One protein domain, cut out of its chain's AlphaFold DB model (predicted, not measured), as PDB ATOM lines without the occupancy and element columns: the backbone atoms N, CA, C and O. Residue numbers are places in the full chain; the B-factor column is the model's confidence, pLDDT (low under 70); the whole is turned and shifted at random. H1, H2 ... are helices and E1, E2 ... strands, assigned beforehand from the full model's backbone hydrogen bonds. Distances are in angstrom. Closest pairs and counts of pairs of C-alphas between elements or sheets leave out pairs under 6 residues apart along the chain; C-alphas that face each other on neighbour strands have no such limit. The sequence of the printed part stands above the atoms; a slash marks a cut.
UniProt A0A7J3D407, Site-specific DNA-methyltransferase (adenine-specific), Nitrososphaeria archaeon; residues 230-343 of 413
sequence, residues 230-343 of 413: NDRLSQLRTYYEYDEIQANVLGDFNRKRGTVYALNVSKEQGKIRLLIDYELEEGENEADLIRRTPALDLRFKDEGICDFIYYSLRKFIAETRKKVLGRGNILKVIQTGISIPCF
ATOM      1  N   ASN A 230      46.402  20.702 -11.333       92.75
ATOM      2  CA  ASN A 230      45.266  19.796 -11.385       92.75
ATOM      3  C   ASN A 230      44.500  20.001 -12.698       92.75
ATOM      4  O   ASN A 230      43.624  20.866 -12.805       92.75
ATOM      5  N   ASP A 231      44.805  19.181 -13.703       88.12
ATOM      6  CA  ASP A 231      44.222  19.301 -15.048       88.12
ATOM      7  C   ASP A 231      42.687  19.256 -15.054       88.12
ATOM      8  O   ASP A 231      42.042  19.937 -15.851       88.12
ATOM      9  N   ARG A 232      42.075  18.485 -14.145       89.06
ATOM     10  CA  ARG A 232      40.609  18.344 -14.080       89.06
ATOM     11  C   ARG A 232      39.917  19.628 -13.637       89.06
ATOM     12  O   ARG A 232      38.777  19.862 -14.034       89.06
ATOM     13  N   LEU A 233      40.592  20.430 -12.817       91.50
ATOM     14  CA  LEU A 233      40.072  21.677 -12.258       91.50
ATOM     15  C   LEU A 233      40.583  22.920 -12.991       91.50
ATOM     16  O   LEU A 233      40.120  24.020 -12.703       91.50
ATOM     17  N   SER A 234      41.506  22.772 -13.941       93.19
ATOM     18  CA  SER A 234      42.171  23.895 -14.610       93.19
ATOM     19  C   SER A 234      41.340  24.510 -15.741       93.19
ATOM     20  O   SER A 234      41.724  24.513 -16.914       93.19
ATOM     21  N   GLN A 235      40.164  25.019 -15.379       93.50
ATOM     22  CA  GLN A 235      39.193  25.673 -16.253       93.50
ATOM     23  C   GLN A 235      38.742  26.991 -15.629       93.50
ATOM     24  O   GLN A 235      38.589  27.080 -14.412       93.50
ATOM     25  N   LEU A 236      38.452  27.995 -16.458       94.00
ATOM     26  CA  LEU A 236      38.011  29.307 -15.977       94.00
ATOM     27  C   LEU A 236      36.795  29.217 -15.035       94.00
ATOM     28  O   LEU A 236      36.767  29.889 -14.007       94.00
ATOM     29  N   ARG A 237      35.817  28.353 -15.341       93.12
ATOM     30  CA  ARG A 237      34.616  28.170 -14.505       93.12
ATOM     31  C   ARG A 237      34.891  27.745 -13.065       93.12
ATOM     32  O   ARG A 237      34.061  28.026 -12.213       93.12
ATOM     33  N   THR A 238      36.014  27.079 -12.792       93.06
ATOM     34  CA  THR A 238      36.368  26.633 -11.436       93.06
ATOM     35  C   THR A 238      36.448  27.821 -10.482       93.06
ATOM     36  O   THR A 238      36.061  27.727  -9.325       93.06
ATOM     37  N   TYR A 239      36.872  28.974 -10.994       93.88
ATOM     38  CA  TYR A 239      37.013  30.205 -10.228       93.88
ATOM     39  C   TYR A 239      35.689  30.933  -9.971       93.88
ATOM     40  O   TYR A 239      35.676  31.926  -9.256       93.88
ATOM     41  N   TYR A 240      34.568  30.473 -10.536       91.62
ATOM     42  CA  TYR A 240      33.268  31.124 -10.321       91.62
ATOM     43  C   TYR A 240      32.676  30.761  -8.957       91.62
ATOM     44  O   TYR A 240      31.763  31.431  -8.486       91.62
ATOM     45  N   GLU A 241      33.190  29.698  -8.339       90.25
ATOM     46  CA  GLU A 241      32.781  29.204  -7.024       90.25
ATOM     47  C   GLU A 241      33.631  29.802  -5.885       90.25
ATOM     48  O   GLU A 241      33.532  29.370  -4.738       90.25
ATOM     49  N   TYR A 242      34.508  30.763  -6.198       93.56
ATOM     50  CA  TYR A 242      35.405  31.400  -5.236       93.56
ATOM     51  C   TYR A 242      34.732  32.655  -4.680       93.56
ATOM     52  O   TYR A 242      34.291  33.513  -5.442       93.56
ATOM     53  N   ASP A 243      34.706  32.804  -3.356       90.44
ATOM     54  CA  ASP A 243      34.072  33.948  -2.683       90.44
ATOM     55  C   ASP A 243      34.726  35.293  -3.055       90.44
ATOM     56  O   ASP A 243      34.125  36.366  -2.914       90.44
ATOM     57  N   GLU A 244      35.981  35.258  -3.498       90.19
ATOM     58  CA  GLU A 244      36.793  36.396  -3.914       90.19
ATOM     59  C   GLU A 244      36.462  36.899  -5.322       90.19
ATOM     60  O   GLU A 244      36.899  37.999  -5.675       90.19
ATOM     61  N   ILE A 245      35.712  36.124  -6.114       93.94
ATOM     62  CA  ILE A 245      35.518  36.354  -7.548       93.94
ATOM     63  C   ILE A 245      34.027  36.420  -7.871       93.94
ATOM     64  O   ILE A 245      33.271  35.476  -7.669       93.94
ATOM     65  N   GLN A 246      33.597  37.537  -8.448       95.38
ATOM     66  CA  GLN A 246      32.238  37.710  -8.943       95.38
ATOM     67  C   GLN A 246      32.234  37.705 -10.471       95.38
ATOM     68  O   GLN A 246      32.723  38.640 -11.109       95.38
ATOM     69  N   ALA A 247      31.639  36.668 -11.057       93.62
ATOM     70  CA  ALA A 247      31.434  36.568 -12.495       93.62
ATOM     71  C   ALA A 247      30.094  37.195 -12.913       93.62
ATOM     72  O   ALA A 247      29.046  36.889 -12.345       93.62
ATOM     73  N   ASN A 248      30.121  38.042 -13.939       94.19
ATOM     74  CA  ASN A 248      28.944  38.653 -14.542       94.19
ATOM     75  C   ASN A 248      28.945  38.412 -16.055       94.19
ATOM     76  O   ASN A 248      29.800  38.925 -16.777       94.19
ATOM     77  N   VAL A 249      27.980  37.631 -16.538       92.19
ATOM     78  CA  VAL A 249      27.810  37.367 -17.973       92.19
ATOM     79  C   VAL A 249      27.206  38.602 -18.632       92.19
ATOM     80  O   VAL A 249      26.206  39.136 -18.158       92.19
ATOM     81  N   LEU A 250      27.818  39.060 -19.721       91.50
ATOM     82  CA  LEU A 250      27.345  40.214 -20.480       91.50
ATOM     83  C   LEU A 250      26.516  39.739 -21.674       91.50
ATOM     84  O   LEU A 250      26.979  38.921 -22.457       91.50
ATOM     85  N   GLY A 251      25.299  40.262 -21.828       88.25
ATOM     86  CA  GLY A 251      24.376  39.840 -22.887       88.25
ATOM     87  C   GLY A 251      23.839  38.410 -22.717       88.25
ATOM     88  O   GLY A 251      24.049  37.751 -21.701       88.25
ATOM     89  N   ASP A 252      23.147  37.911 -23.744       88.94
ATOM     90  CA  ASP A 252      22.387  36.650 -23.675       88.94
ATOM     91  C   ASP A 252      23.191  35.411 -24.128       88.94
ATOM     92  O   ASP A 252      22.656  34.477 -24.736       88.94
ATOM     93  N   PHE A 253      24.504  35.373 -23.872       90.81
ATOM     94  CA  PHE A 253      25.375  34.267 -24.316       90.81
ATOM     95  C   PHE A 253      25.076  32.920 -23.653       90.81
ATOM     96  O   PHE A 253      25.483  31.876 -24.161       90.81
ATOM     97  N   ASN A 254      24.330  32.926 -22.551       87.75
ATOM     98  CA  ASN A 254      23.755  31.726 -21.949       87.75
ATOM     99  C   ASN A 254      22.689  31.063 -22.839       87.75
ATOM    100  O   ASN A 254      22.448  29.868 -22.688       87.75
ATOM    101  N   ARG A 255      22.068  31.803 -23.768       90.19
ATOM    102  CA  ARG A 255      21.021  31.310 -24.681       90.19
ATOM    103  C   ARG A 255      21.495  31.169 -26.129       90.19
ATOM    104  O   ARG A 255      20.863  30.454 -26.898       90.19
ATOM    105  N   LYS A 256      22.609  31.804 -26.497       90.81
ATOM    106  CA  LYS A 256      23.175  31.750 -27.854       90.81
ATOM    107  C   LYS A 256      24.024  30.497 -28.082       90.81
ATOM    108  O   LYS A 256      24.769  30.055 -27.200       90.81
ATOM    109  N   ARG A 257      23.940  29.949 -29.294       93.06
ATOM    110  CA  ARG A 257      24.788  28.857 -29.783       93.06
ATOM    111  C   ARG A 257      25.580  29.322 -30.997       93.06
ATOM    112  O   ARG A 257      25.092  30.151 -31.761       93.06
ATOM    113  N   GLY A 258      26.796  28.819 -31.141       92.00
ATOM    114  CA  GLY A 258      27.692  29.256 -32.195       92.00
ATOM    115  C   GLY A 258      29.101  28.690 -32.082       92.00
ATOM    116  O   GLY A 258      29.394  27.848 -31.225       92.00
ATOM    117  N   THR A 259      29.977  29.181 -32.949       91.69
ATOM    118  CA  THR A 259      31.418  28.923 -32.901       91.69
ATOM    119  C   THR A 259      32.115  30.128 -32.282       91.69
ATOM    120  O   THR A 259      31.922  31.247 -32.740       91.69
ATOM    121  N   VAL A 260      32.932  29.912 -31.253       91.25
ATOM    122  CA  VAL A 260      33.768  30.957 -30.642       91.25
ATOM    123  C   VAL A 260      35.177  30.824 -31.206       91.25
ATOM    124  O   VAL A 260      35.760  29.739 -31.141       91.25
ATOM    125  N   TYR A 261      35.717  31.909 -31.752       87.19
ATOM    126  CA  TYR A 261      36.987  31.934 -32.474       87.19
ATOM    127  C   TYR A 261      38.122  32.487 -31.616       87.19
ATOM    128  O   TYR A 261      38.988  31.732 -31.174       87.19
ATOM    129  N   ALA A 262      38.092  33.793 -31.355       82.06
ATOM    130  CA  ALA A 262      39.144  34.503 -30.640       82.06
ATOM    131  C   ALA A 262      38.676  34.976 -29.261       82.06
ATOM    132  O   ALA A 262      37.494  35.244 -29.043       82.06
ATOM    133  N   LEU A 263      39.639  35.104 -28.348       86.81
ATOM    134  CA  LEU A 263      39.461  35.666 -27.018       86.81
ATOM    135  C   LEU A 263      40.414  36.850 -26.856       86.81
ATOM    136  O   LEU A 263      41.609  36.728 -27.114       86.81
ATOM    137  N   ASN A 264      39.882  37.974 -26.397       89.19
ATOM    138  CA  ASN A 264      40.642  39.157 -26.022       89.19
ATOM    139  C   ASN A 264      40.328  39.489 -24.564       89.19
ATOM    140  O   ASN A 264      39.223  39.226 -24.083       89.19
ATOM    141  N   VAL A 265      41.290  40.083 -23.868       92.31
ATOM    142  CA  VAL A 265      41.131  40.470 -22.466       92.31
ATOM    143  C   VAL A 265      41.595  41.896 -22.247       92.31
ATOM    144  O   VAL A 265      42.551  42.354 -22.863       92.31
ATOM    145  N   SER A 266      40.907  42.582 -21.348       91.62
ATOM    146  CA  SER A 266      41.319  43.875 -20.801       91.62
ATOM    147  C   SER A 266      41.201  43.812 -19.286       91.62
ATOM    148  O   SER A 266      40.351  43.080 -18.765       91.62
ATOM    149  N   LYS A 267      42.064  44.547 -18.588       92.88
ATOM    150  CA  LYS A 267      42.077  44.624 -17.132       92.88
ATOM    151  C   LYS A 267      42.066  46.084 -16.696       92.88
ATOM    152  O   LYS A 267      42.801  46.909 -17.226       92.88
ATOM    153  N   GLU A 268      41.205  46.376 -15.733       88.50
ATOM    154  CA  GLU A 268      41.081  47.655 -15.041       88.50
ATOM    155  C   GLU A 268      40.903  47.321 -13.559       88.50
ATOM    156  O   GLU A 268      39.945  46.633 -13.236       88.50
ATOM    157  N   GLN A 269      41.829  47.741 -12.689       86.25
ATOM    158  CA  GLN A 269      41.827  47.577 -11.215       86.25
ATOM    159  C   GLN A 269      40.748  46.638 -10.634       86.25
ATOM    160  O   GLN A 269      39.581  47.015 -10.478       86.25
ATOM    161  N   GLY A 270      41.134  45.408 -10.291       92.00
ATOM    162  CA  GLY A 270      40.233  44.413  -9.706       92.00
ATOM    163  C   GLY A 270      39.156  43.885 -10.656       92.00
ATOM    164  O   GLY A 270      38.253  43.168 -10.219       92.00
ATOM    165  N   LYS A 271      39.202  44.215 -11.951       95.50
ATOM    166  CA  LYS A 271      38.240  43.761 -12.954       95.50
ATOM    167  C   LYS A 271      38.929  43.313 -14.237       95.50
ATOM    168  O   LYS A 271      39.743  44.027 -14.813       95.50
ATOM    169  N   ILE A 272      38.518  42.153 -14.740       96.31
ATOM    170  CA  ILE A 272      38.911  41.640 -16.055       96.31
ATOM    171  C   ILE A 272      37.668  41.551 -16.933       96.31
ATOM    172  O   ILE A 272      36.643  41.007 -16.517       96.31
ATOM    173  N   ARG A 273      37.763  42.048 -18.163       96.12
ATOM    174  CA  ARG A 273      36.728  41.910 -19.189       96.12
ATOM    175  C   ARG A 273      37.216  41.019 -20.319       96.12
ATOM    176  O   ARG A 273      38.239  41.310 -20.939       96.12
ATOM    177  N   LEU A 274      36.447  39.973 -20.610       94.94
ATOM    178  CA  LEU A 274      36.661  39.071 -21.738       94.94
ATOM    179  C   LEU A 274      35.786  39.516 -22.911       94.94
ATOM    180  O   LEU A 274      34.568  39.677 -22.773       94.94
ATOM    181  N   LEU A 275      36.411  39.664 -24.075       93.88
ATOM    182  CA  LEU A 275      35.742  39.901 -25.348       93.88
ATOM    183  C   LEU A 275      35.968  38.704 -26.267       93.88
ATOM    184  O   LEU A 275      37.073  38.163 -26.321       93.88
ATOM    185  N   ILE A 276      34.936  38.313 -27.003       92.25
ATOM    186  CA  ILE A 276      34.984  37.174 -27.920       92.25
ATOM    187  C   ILE A 276      34.716  37.597 -29.360       92.25
ATOM    188  O   ILE A 276      33.953  38.535 -29.613       92.25
ATOM    189  N   ASP A 277      35.296  36.836 -30.280       91.69
ATOM    190  CA  ASP A 277      34.859  36.782 -31.671       91.69
ATOM    191  C   ASP A 277      34.061  35.491 -31.861       91.69
ATOM    192  O   ASP A 277      34.522  34.417 -31.456       91.69
ATOM    193  N   TYR A 278      32.862  35.568 -32.433       91.75
ATOM    194  CA  TYR A 278      31.986  34.410 -32.579       91.75
ATOM    195  C   TYR A 278      31.080  34.501 -33.810       91.75
ATOM    196  O   TYR A 278      30.733  35.587 -34.262       91.75
ATOM    197  N   GLU A 279      30.663  33.344 -34.309       91.94
ATOM    198  CA  GLU A 279      29.625  33.197 -35.335       91.94
ATOM    199  C   GLU A 279      28.428  32.485 -34.713       91.94
ATOM    200  O   GLU A 279      28.607  31.514 -33.966       91.94
ATOM    201  N   LEU A 280      27.217  32.962 -34.993       89.69
ATOM    202  CA  LEU A 280      25.989  32.304 -34.551       89.69
ATOM    203  C   LEU A 280      25.702  31.056 -35.386       89.69
ATOM    204  O   LEU A 280      26.056  30.959 -36.553       89.69
ATOM    205  N   GLU A 281      25.048  30.079 -34.771       85.31
ATOM    206  CA  GLU A 281      24.514  28.916 -35.479       85.31
ATOM    207  C   GLU A 281      23.181  29.325 -36.148       85.31
ATOM    208  O   GLU A 281      22.127  29.230 -35.522       85.31
ATOM    209  N   GLU A 282      23.220  29.842 -37.387       68.69
ATOM    210  CA  GLU A 282      22.038  30.298 -38.150       68.69
ATOM    211  C   GLU A 282      21.772  29.450 -39.412       68.69
ATOM    212  O   GLU A 282      22.147  29.839 -40.507       68.69
ATOM    213  N   GLY A 283      21.066  28.318 -39.293       60.69
ATOM    214  CA  GLY A 283      20.506  27.593 -40.457       60.69
ATOM    215  C   GLY A 283      21.477  27.341 -41.632       60.69
ATOM    216  O   GLY A 283      22.682  27.254 -41.441       60.69
ATOM    217  N   GLU A 284      20.958  27.176 -42.857       50.16
ATOM    218  CA  GLU A 284      21.762  26.954 -44.082       50.16
ATOM    219  C   GLU A 284      22.530  28.203 -44.580       50.16
ATOM    220  O   GLU A 284      23.177  28.137 -45.625       50.16
ATOM    221  N   ASN A 285      22.497  29.328 -43.855       55.38
ATOM    222  CA  ASN A 285      23.194  30.552 -44.252       55.38
ATOM    223  C   ASN A 285      24.576  30.653 -43.594       55.38
ATOM    224  O   ASN A 285      24.795  30.222 -42.463       55.38
ATOM    225  N   GLU A 286      25.519  31.255 -44.314       56.69
ATOM    226  CA  GLU A 286      26.837  31.594 -43.785       56.69
ATOM    227  C   GLU A 286      26.664  32.700 -42.726       56.69
ATOM    228  O   GLU A 286      26.192  33.792 -43.037       56.69
ATOM    229  N   ALA A 287      26.961  32.393 -41.460       68.56
ATOM    230  CA  ALA A 287      26.794  33.340 -40.363       68.56
ATOM    231  C   ALA A 287      27.969  34.324 -40.305       68.56
ATOM    232  O   ALA A 287      29.132  33.915 -40.327       68.56
ATOM    233  N   ASP A 288      27.667  35.615 -40.164       82.50
ATOM    234  CA  ASP A 288      28.687  36.655 -40.053       82.50
ATOM    235  C   ASP A 288      29.522  36.503 -38.769       82.50
ATOM    236  O   ASP A 288      28.999  36.290 -37.666       82.50
ATOM    237  N   LEU A 289      30.841  36.681 -38.896       86.12
ATOM    238  CA  LEU A 289      31.757  36.723 -37.758       86.12
ATOM    239  C   LEU A 289      31.596  38.041 -36.992       86.12
ATOM    240  O   LEU A 289      32.067  39.098 -37.419       86.12
ATOM    241  N   ILE A 290      31.011  37.961 -35.801       88.50
ATOM    242  CA  ILE A 290      30.848  39.088 -34.884       88.50
ATOM    243  C   ILE A 290      32.110  39.197 -34.026       88.50
ATOM    244  O   ILE A 290      32.460  38.267 -33.299       88.50
ATOM    245  N   ARG A 291      32.806  40.336 -34.096       89.94
ATOM    246  CA  ARG A 291      34.109  40.543 -33.438       89.94
ATOM    247  C   ARG A 291      34.020  41.403 -32.178       89.94
ATOM    248  O   ARG A 291      33.131  42.241 -32.047       89.94
ATOM    249  N   ARG A 292      34.985  41.224 -31.271       89.19
ATOM    250  CA  ARG A 292      35.245  42.028 -30.064       89.19
ATOM    251  C   ARG A 292      34.000  42.285 -29.215       89.19
ATOM    252  O   ARG A 292      33.819  43.379 -28.685       89.19
ATOM    253  N   THR A 293      33.146  41.280 -29.055       93.44
ATOM    254  CA  THR A 293      31.926  41.435 -28.257       93.44
ATOM    255  C   THR A 293      32.211  41.134 -26.785       93.44
ATOM    256  O   THR A 293      32.673  40.031 -26.485       93.44
ATOM    257  N   PRO A 294      31.944  42.062 -25.846       95.06
ATOM    258  CA  PRO A 294      32.083  41.793 -24.416       95.06
ATOM    259  C   PRO A 294      31.152  40.656 -23.985       95.06
ATOM    260  O   PRO A 294      29.945  40.749 -24.199       95.06
ATOM    261  N   ALA A 295      31.695  39.605 -23.369       93.88
ATOM    262  CA  ALA A 295      30.925  38.414 -22.992       93.88
ATOM    263  C   ALA A 295      30.927  38.110 -21.492       93.88
ATOM    264  O   ALA A 295      29.982  37.504 -20.984       93.88
ATOM    265  N   LEU A 296      31.966  38.527 -20.770       95.00
ATOM    266  CA  LEU A 296      32.104  38.239 -19.348       95.00
ATOM    267  C   LEU A 296      32.926  39.329 -18.660       95.00
ATOM    268  O   LEU A 296      34.028  39.646 -19.106       95.00
ATOM    269  N   ASP A 297      32.408  39.841 -17.549       95.94
ATOM    270  CA  ASP A 297      33.161  40.635 -16.582       95.94
ATOM    271  C   ASP A 297      33.452  39.761 -15.350       95.94
ATOM    272  O   ASP A 297      32.544  39.153 -14.782       95.94
ATOM    273  N   LEU A 298      34.709  39.717 -14.917       96.62
ATOM    274  CA  LEU A 298      35.143  39.113 -13.657       96.62
ATOM    275  C   LEU A 298      35.591  40.233 -12.721       96.62
ATOM    276  O   LEU A 298      36.436  41.039 -13.108       96.62
ATOM    277  N   ARG A 299      35.033  40.300 -11.513       97.12
ATOM    278  CA  ARG A 299      35.451  41.241 -10.461       97.12
ATOM    279  C   ARG A 299      36.112  40.489  -9.319       97.12
ATOM    280  O   ARG A 299      35.637  39.423  -8.942       97.12
ATOM    281  N   PHE A 300      37.160  41.068  -8.757       96.25
ATOM    282  CA  PHE A 300      38.028  40.445  -7.769       96.25
ATOM    283  C   PHE A 300      38.103  41.310  -6.514       96.25
ATOM    284  O   PHE A 300      38.188  42.533  -6.598       96.25
ATOM    285  N   LYS A 301      38.090  40.670  -5.341       94.44
ATOM    286  CA  LYS A 301      38.352  41.340  -4.053       94.44
ATOM    287  C   LYS A 301      39.848  41.511  -3.761       94.44
ATOM    288  O   LYS A 301      40.214  42.346  -2.943       94.44
ATOM    289  N   ASP A 302      40.688  40.699  -4.399       93.00
ATOM    290  CA  ASP A 302      42.137  40.614  -4.196       93.00
ATOM    291  C   ASP A 302      42.841  40.844  -5.545       93.00
ATOM    292  O   ASP A 302      42.604  40.109  -6.510       93.00
ATOM    293  N   GLU A 303      43.683  41.878  -5.620       92.06
ATOM    294  CA  GLU A 303      44.376  42.257  -6.860       92.06
ATOM    295  C   GLU A 303      45.415  41.208  -7.282       92.06
ATOM    296  O   GLU A 303      45.606  40.988  -8.473       92.06
ATOM    297  N   GLY A 304      46.033  40.492  -6.337       93.00
ATOM    298  CA  GLY A 304      46.987  39.429  -6.654       93.00
ATOM    299  C   GLY A 304      46.317  38.248  -7.356       93.00
ATOM    300  O   GLY A 304      46.867  37.692  -8.307       93.00
ATOM    301  N   ILE A 305      45.095  37.897  -6.941       94.81
ATOM    302  CA  ILE A 305      44.279  36.894  -7.646       94.81
ATOM    303  C   ILE A 305      43.842  37.432  -9.015       94.81
ATOM    304  O   ILE A 305      43.895  36.695 -10.000       94.81
ATOM    305  N   CYS A 306      43.446  38.709  -9.096       95.50
ATOM    306  CA  CYS A 306      43.104  39.356 -10.365       95.50
ATOM    307  C   CYS A 306      44.264  39.256 -11.369       95.50
ATOM    308  O   CYS A 306      44.083  38.753 -12.479       95.50
ATOM    309  N   ASP A 307      45.468  39.643 -10.951       94.25
ATOM    310  CA  ASP A 307      46.695  39.558 -11.741       94.25
ATOM    311  C   ASP A 307      46.994  38.128 -12.190       94.25
ATOM    312  O   ASP A 307      47.249  37.893 -13.371       94.25
ATOM    313  N   PHE A 308      46.907  37.150 -11.285       96.44
ATOM    314  CA  PHE A 308      47.140  35.747 -11.627       96.44
ATOM    315  C   PHE A 308      46.197  35.252 -12.732       96.44
ATOM    316  O   PHE A 308      46.639  34.618 -13.698       96.44
ATOM    317  N   ILE A 309      44.897  35.539 -12.609       96.50
ATOM    318  CA  ILE A 309      43.902  35.136 -13.611       96.50
ATOM    319  C   ILE A 309      44.146  35.876 -14.925       96.50
ATOM    320  O   ILE A 309      44.091  35.259 -15.989       96.50
ATOM    321  N   TYR A 310      44.473  37.166 -14.870       95.44
ATOM    322  CA  TYR A 310      44.793  37.961 -16.049       95.44
ATOM    323  C   TYR A 310      46.014  37.412 -16.803       95.44
ATOM    324  O   TYR A 310      45.923  37.144 -18.004       95.44
ATOM    325  N   TYR A 311      47.128  37.147 -16.118       95.25
ATOM    326  CA  TYR A 311      48.332  36.587 -16.742       95.25
ATOM    327  C   TYR A 311      48.117  35.154 -17.248       95.25
ATOM    328  O   TYR A 311      48.605  34.798 -18.323       95.25
ATOM    329  N   SER A 312      47.309  34.354 -16.549       95.62
ATOM    330  CA  SER A 312      46.901  33.024 -17.023       95.62
ATOM    331  C   SER A 312      46.065  33.095 -18.302       95.62
ATOM    332  O   SER A 312      46.312  32.333 -19.237       95.62
ATOM    333  N   LEU A 313      45.118  34.038 -18.386       94.31
ATOM    334  CA  LEU A 313      44.321  34.278 -19.592       94.31
ATOM    335  C   LEU A 313      45.202  34.706 -20.768       94.31
ATOM    336  O   LEU A 313      45.042  34.186 -21.871       94.31
ATOM    337  N   ARG A 314      46.161  35.612 -20.542       91.38
ATOM    338  CA  ARG A 314      47.123  36.028 -21.575       91.38
ATOM    339  C   ARG A 314      47.944  34.856 -22.093       91.38
ATOM    340  O   ARG A 314      48.023  34.658 -23.304       91.38
ATOM    341  N   LYS A 315      48.512  34.056 -21.185       90.94
ATOM    342  CA  LYS A 315      49.276  32.855 -21.539       90.94
ATOM    343  C   LYS A 315      48.420  31.888 -22.359       90.94
ATOM    344  O   LYS A 315      48.852  31.444 -23.421       90.94
ATOM    345  N   PHE A 316      47.183  31.641 -21.927       90.94
ATOM    346  CA  PHE A 316      46.229  30.811 -22.662       90.94
ATOM    347  C   PHE A 316      45.975  31.338 -24.083       90.94
ATOM    348  O   PHE A 316      46.017  30.559 -25.035       90.94
ATOM    349  N   ILE A 317      45.748  32.646 -24.251       88.50
ATOM    350  CA  ILE A 317      45.542  33.276 -25.566       88.50
ATOM    351  C   ILE A 317      46.785  33.114 -26.451       88.50
ATOM    352  O   ILE A 317      46.659  32.729 -27.614       88.50
ATOM    353  N   ALA A 318      47.982  33.349 -25.908       82.75
ATOM    354  CA  ALA A 318      49.239  33.239 -26.650       82.75
ATOM    355  C   ALA A 318      49.545  31.799 -27.108       82.75
ATOM    356  O   ALA A 318      50.059  31.582 -28.210       82.75
ATOM    357  N   GLU A 319      49.223  30.802 -26.284       81.62
ATOM    358  CA  GLU A 319      49.443  29.382 -26.589       81.62
ATOM    359  C   GLU A 319      48.367  28.805 -27.517       81.62
ATOM    360  O   GLU A 319      48.635  27.914 -28.336       81.62
ATOM    361  N   THR A 320      47.146  29.333 -27.431       74.62
ATOM    362  CA  THR A 320      46.009  28.883 -28.228       74.62
ATOM    363  C   THR A 320      46.130  29.415 -29.653       74.62
ATOM    364  O   THR A 320      45.461  30.348 -30.073       74.62
ATOM    365  N   ARG A 321      46.937  28.730 -30.474       57.03
ATOM    366  CA  ARG A 321      46.979  28.914 -31.941       57.03
ATOM    367  C   ARG A 321      45.680  28.494 -32.646       57.03
ATOM    368  O   ARG A 321      45.621  28.480 -33.877       57.03
ATOM    369  N   LYS A 322      44.671  28.037 -31.897       54.09
ATOM    370  CA  LYS A 322      43.412  27.569 -32.469       54.09
ATOM    371  C   LYS A 322      42.650  28.781 -32.976       54.09
ATOM    372  O   LYS A 322      42.315  29.663 -32.200       54.09
ATOM    373  N   LYS A 323      42.302  28.761 -34.263       65.75
ATOM    374  CA  LYS A 323      41.315  29.697 -34.813       65.75
ATOM    375  C   LYS A 323      39.963  29.569 -34.097       65.75
ATOM    376  O   LYS A 323      39.208  30.519 -34.122       65.75
ATOM    377  N   VAL A 324      39.670  28.415 -33.480       84.75
ATOM    378  CA  VAL A 324      38.389  28.095 -32.830       84.75
ATOM    379  C   VAL A 324      38.608  27.631 -31.388       84.75
ATOM    380  O   VAL A 324      39.227  26.588 -31.158       84.75
ATOM    381  N   LEU A 325      38.054  28.372 -30.428       88.00
ATOM    382  CA  LEU A 325      37.999  28.018 -29.007       88.00
ATOM    383  C   LEU A 325      37.038  26.847 -28.754       88.00
ATOM    384  O   LEU A 325      37.353  25.929 -27.996       88.00
ATOM    385  N   GLY A 326      35.882  26.843 -29.421       90.12
ATOM    386  CA  GLY A 326      34.904  25.759 -29.330       90.12
ATOM    387  C   GLY A 326      33.592  26.062 -30.051       90.12
ATOM    388  O   GLY A 326      33.385  27.165 -30.551       90.12
ATOM    389  N   ARG A 327      32.704  25.065 -30.101       91.81
ATOM    390  CA  ARG A 327      31.367  25.153 -30.708       91.81
ATOM    391  C   ARG A 327      30.289  24.748 -29.709       91.81
ATOM    392  O   ARG A 327      30.520  23.869 -28.878       91.81
ATOM    393  N   GLY A 328      29.108  25.347 -29.819       93.00
ATOM    394  CA  GLY A 328      27.941  25.051 -28.988       93.00
ATOM    395  C   GLY A 328      27.454  26.284 -28.236       93.00
ATOM    396  O   GLY A 328      27.486  27.387 -28.766       93.00
ATOM    397  N   ASN A 329      26.976  26.111 -27.001       94.44
ATOM    398  CA  ASN A 329      26.554  27.243 -26.176       94.44
ATOM    399  C   ASN A 329      27.748  28.159 -25.866       94.44
ATOM    400  O   ASN A 329      28.733  27.699 -25.285       94.44
ATOM    401  N   ILE A 330      27.647  29.437 -26.233       92.94
ATOM    402  CA  ILE A 330      28.782  30.370 -26.204       92.94
ATOM    403  C   ILE A 330      29.329  30.539 -24.783       92.94
ATOM    404  O   ILE A 330      30.536  30.411 -24.571       92.94
ATOM    405  N   LEU A 331      28.455  30.744 -23.791       92.88
ATOM    406  CA  LEU A 331      28.880  30.876 -22.396       92.88
ATOM    407  C   LEU A 331      29.591  29.610 -21.893       92.88
ATOM    408  O   LEU A 331      30.637  29.709 -21.252       92.88
ATOM    409  N   LYS A 332      29.065  28.423 -22.218       93.12
ATOM    410  CA  LYS A 332      29.691  27.151 -21.831       93.12
ATOM    411  C   LYS A 332      31.071  26.983 -22.469       93.12
ATOM    412  O   LYS A 332      31.994  26.541 -21.792       93.12
ATOM    413  N   VAL A 333      31.225  27.366 -23.739       93.25
ATOM    414  CA  VAL A 333      32.521  27.341 -24.436       93.25
ATOM    415  C   VAL A 333      33.532  28.247 -23.733       93.25
ATOM    416  O   VAL A 333      34.646  27.800 -23.485       93.25
ATOM    417  N   ILE A 334      33.150  29.464 -23.336       91.44
ATOM    418  CA  ILE A 334      34.022  30.362 -22.554       91.44
ATOM    419  C   ILE A 334      34.394  29.722 -21.207       91.44
ATOM    420  O   ILE A 334      35.564  29.651 -20.843       91.44
ATOM    421  N   GLN A 335      33.402  29.210 -20.479       90.56
ATOM    422  CA  GLN A 335      33.566  28.644 -19.139       90.56
ATOM    423  C   GLN A 335      34.476  27.407 -19.091       90.56
ATOM    424  O   GLN A 335      35.243  27.250 -18.139       90.56
ATOM    425  N   THR A 336      34.378  26.511 -20.078       90.06
ATOM    426  CA  THR A 336      35.103  25.224 -20.074       90.06
ATOM    427  C   THR A 336      36.260  25.155 -21.061       90.06
ATOM    428  O   THR A 336      37.124  24.295 -20.917       90.06
ATOM    429  N   GLY A 337      36.245  25.993 -22.098       89.56
ATOM    430  CA  GLY A 337      37.249  26.005 -23.162       89.56
ATOM    431  C   GLY A 337      38.493  26.816 -22.817       89.56
ATOM    432  O   GLY A 337      39.533  26.598 -23.432       89.56
ATOM    433  N   ILE A 338      38.403  27.712 -21.831       91.94
ATOM    434  CA  ILE A 338      39.534  28.495 -21.329       91.94
ATOM    435  C   ILE A 338      40.191  27.737 -20.178       91.94
ATOM    436  O   ILE A 338      39.553  27.484 -19.150       91.94
ATOM    437  N   SER A 339      41.468  27.395 -20.348       92.31
ATOM    438  CA  SER A 339      42.258  26.736 -19.309       92.31
ATOM    439  C   SER A 339      43.000  27.764 -18.464       92.31
ATOM    440  O   SER A 339      43.733  28.595 -18.997       92.31
ATOM    441  N   ILE A 340      42.795  27.691 -17.151       95.12
ATOM    442  CA  ILE A 340      43.468  28.512 -16.143       95.12
ATOM    443  C   ILE A 340      44.040  27.553 -15.097       95.12
ATOM    444  O   ILE A 340      43.266  26.733 -14.600       95.12
ATOM    445  N   PRO A 341      45.345  27.605 -14.772       96.06
ATOM    446  CA  PRO A 341      45.965  26.644 -13.862       96.06
ATOM    447  C   PRO A 341      45.345  26.679 -12.468       96.06
ATOM    448  O   PRO A 341      45.399  27.705 -11.799       96.06
ATOM    449  N   CYS A 342      44.815  25.541 -12.022       96.12
ATOM    450  CA  CYS A 342      44.341  25.318 -10.659       96.12
ATOM    451  C   CYS A 342      45.217  24.248 -10.001       96.12
ATOM    452  O   CYS A 342      45.495  23.222 -10.620       96.12
ATOM    453  N   PHE A 343      45.662  24.472  -8.768       96.44
ATOM    454  CA  PHE A 343      46.705  23.675  -8.111       96.44
ATOM    455  C   PHE A 343      46.164  22.782  -6.990       96.44
ATOM    456  O   PHE A 343      46.735  21.732  -6.710       96.44
TER     457      PHE A 343
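What this domain is: This is residues 230 to 343 of the 413 residues of the protein "Site-specific DNA-methyltransferase (adenine-specific)" of Nitrososphaeria archaeon (UniProt A0A7J3D407). A strongly twisted sheet of five strands, curled like part of a barrel, wraps round the short helix H3, while the long helix H2 covers the same face of the sheet and H1 packs on H3 and edge strand E1. The E3-E4 hairpin reaches one end of the long axis with its link. The printed part has 114 residues, in the order H1 E1 E2 E3 E4 H2 E5 H3; the sheet runs E1 E4 E3 E2 E5, antiparallel, and the class is mixed. It is compact, with a radius of gyration of the C-alphas of 14.0 A, yet elongated, spanning 46 by 26 by 21 A.

Where its parts are: H1, residues 236 to 241, 10.4 A, begins at C-alpha 236 (38.011, 29.307, -15.977). E1 is residues 245 to 249, 13.0 A; E2 is 257 to 268, 28.9 A, and bends by 77 degrees at 261. E3 is 271 to 280, 27.3 A, and bends by 51 degrees at 277; E4 is 290 to 300, 28.1 A. H2 is 303 to 319, 24.1 A; E5 is 326 to 329, 9.0 A. H3, residues 330 to 337, 10.0 A, ends at C-alpha 337 (37.249, 26.005, -23.162).

How they stand to each other: E2, E3 and E4 form a meander, each strand the antiparallel neighbour of the one before; with E1 beside E4 they make a Greek key. N 246 and O 299 are 2.8 A apart, N 272 and O 298 2.9 A, N 264 and O 275 2.8 A, N 258 and O 328 2.9 A, within hydrogen-bond range. H2 runs along the strands at a height over the sheet of 9.2 A. H1 and H3 touch, about perpendicular at 83 degrees, closest at the C-alphas of Arg 237 and Gln 335, 4.8 A. H2 and H3 are apart. H2 and H3 have every O i to N i+4 pair within range; H1 has 0 of 2, but 2 of 3 O i to N i+3 pairs.

The domain as a whole: The C-alphas farthest apart, of Glu 284 and Gly 304, are 46.8 A apart. The printed part has no cut and no long link. Its mean pLDDT is 89.2, with residues 282 to 287 and 321 to 323 under 70.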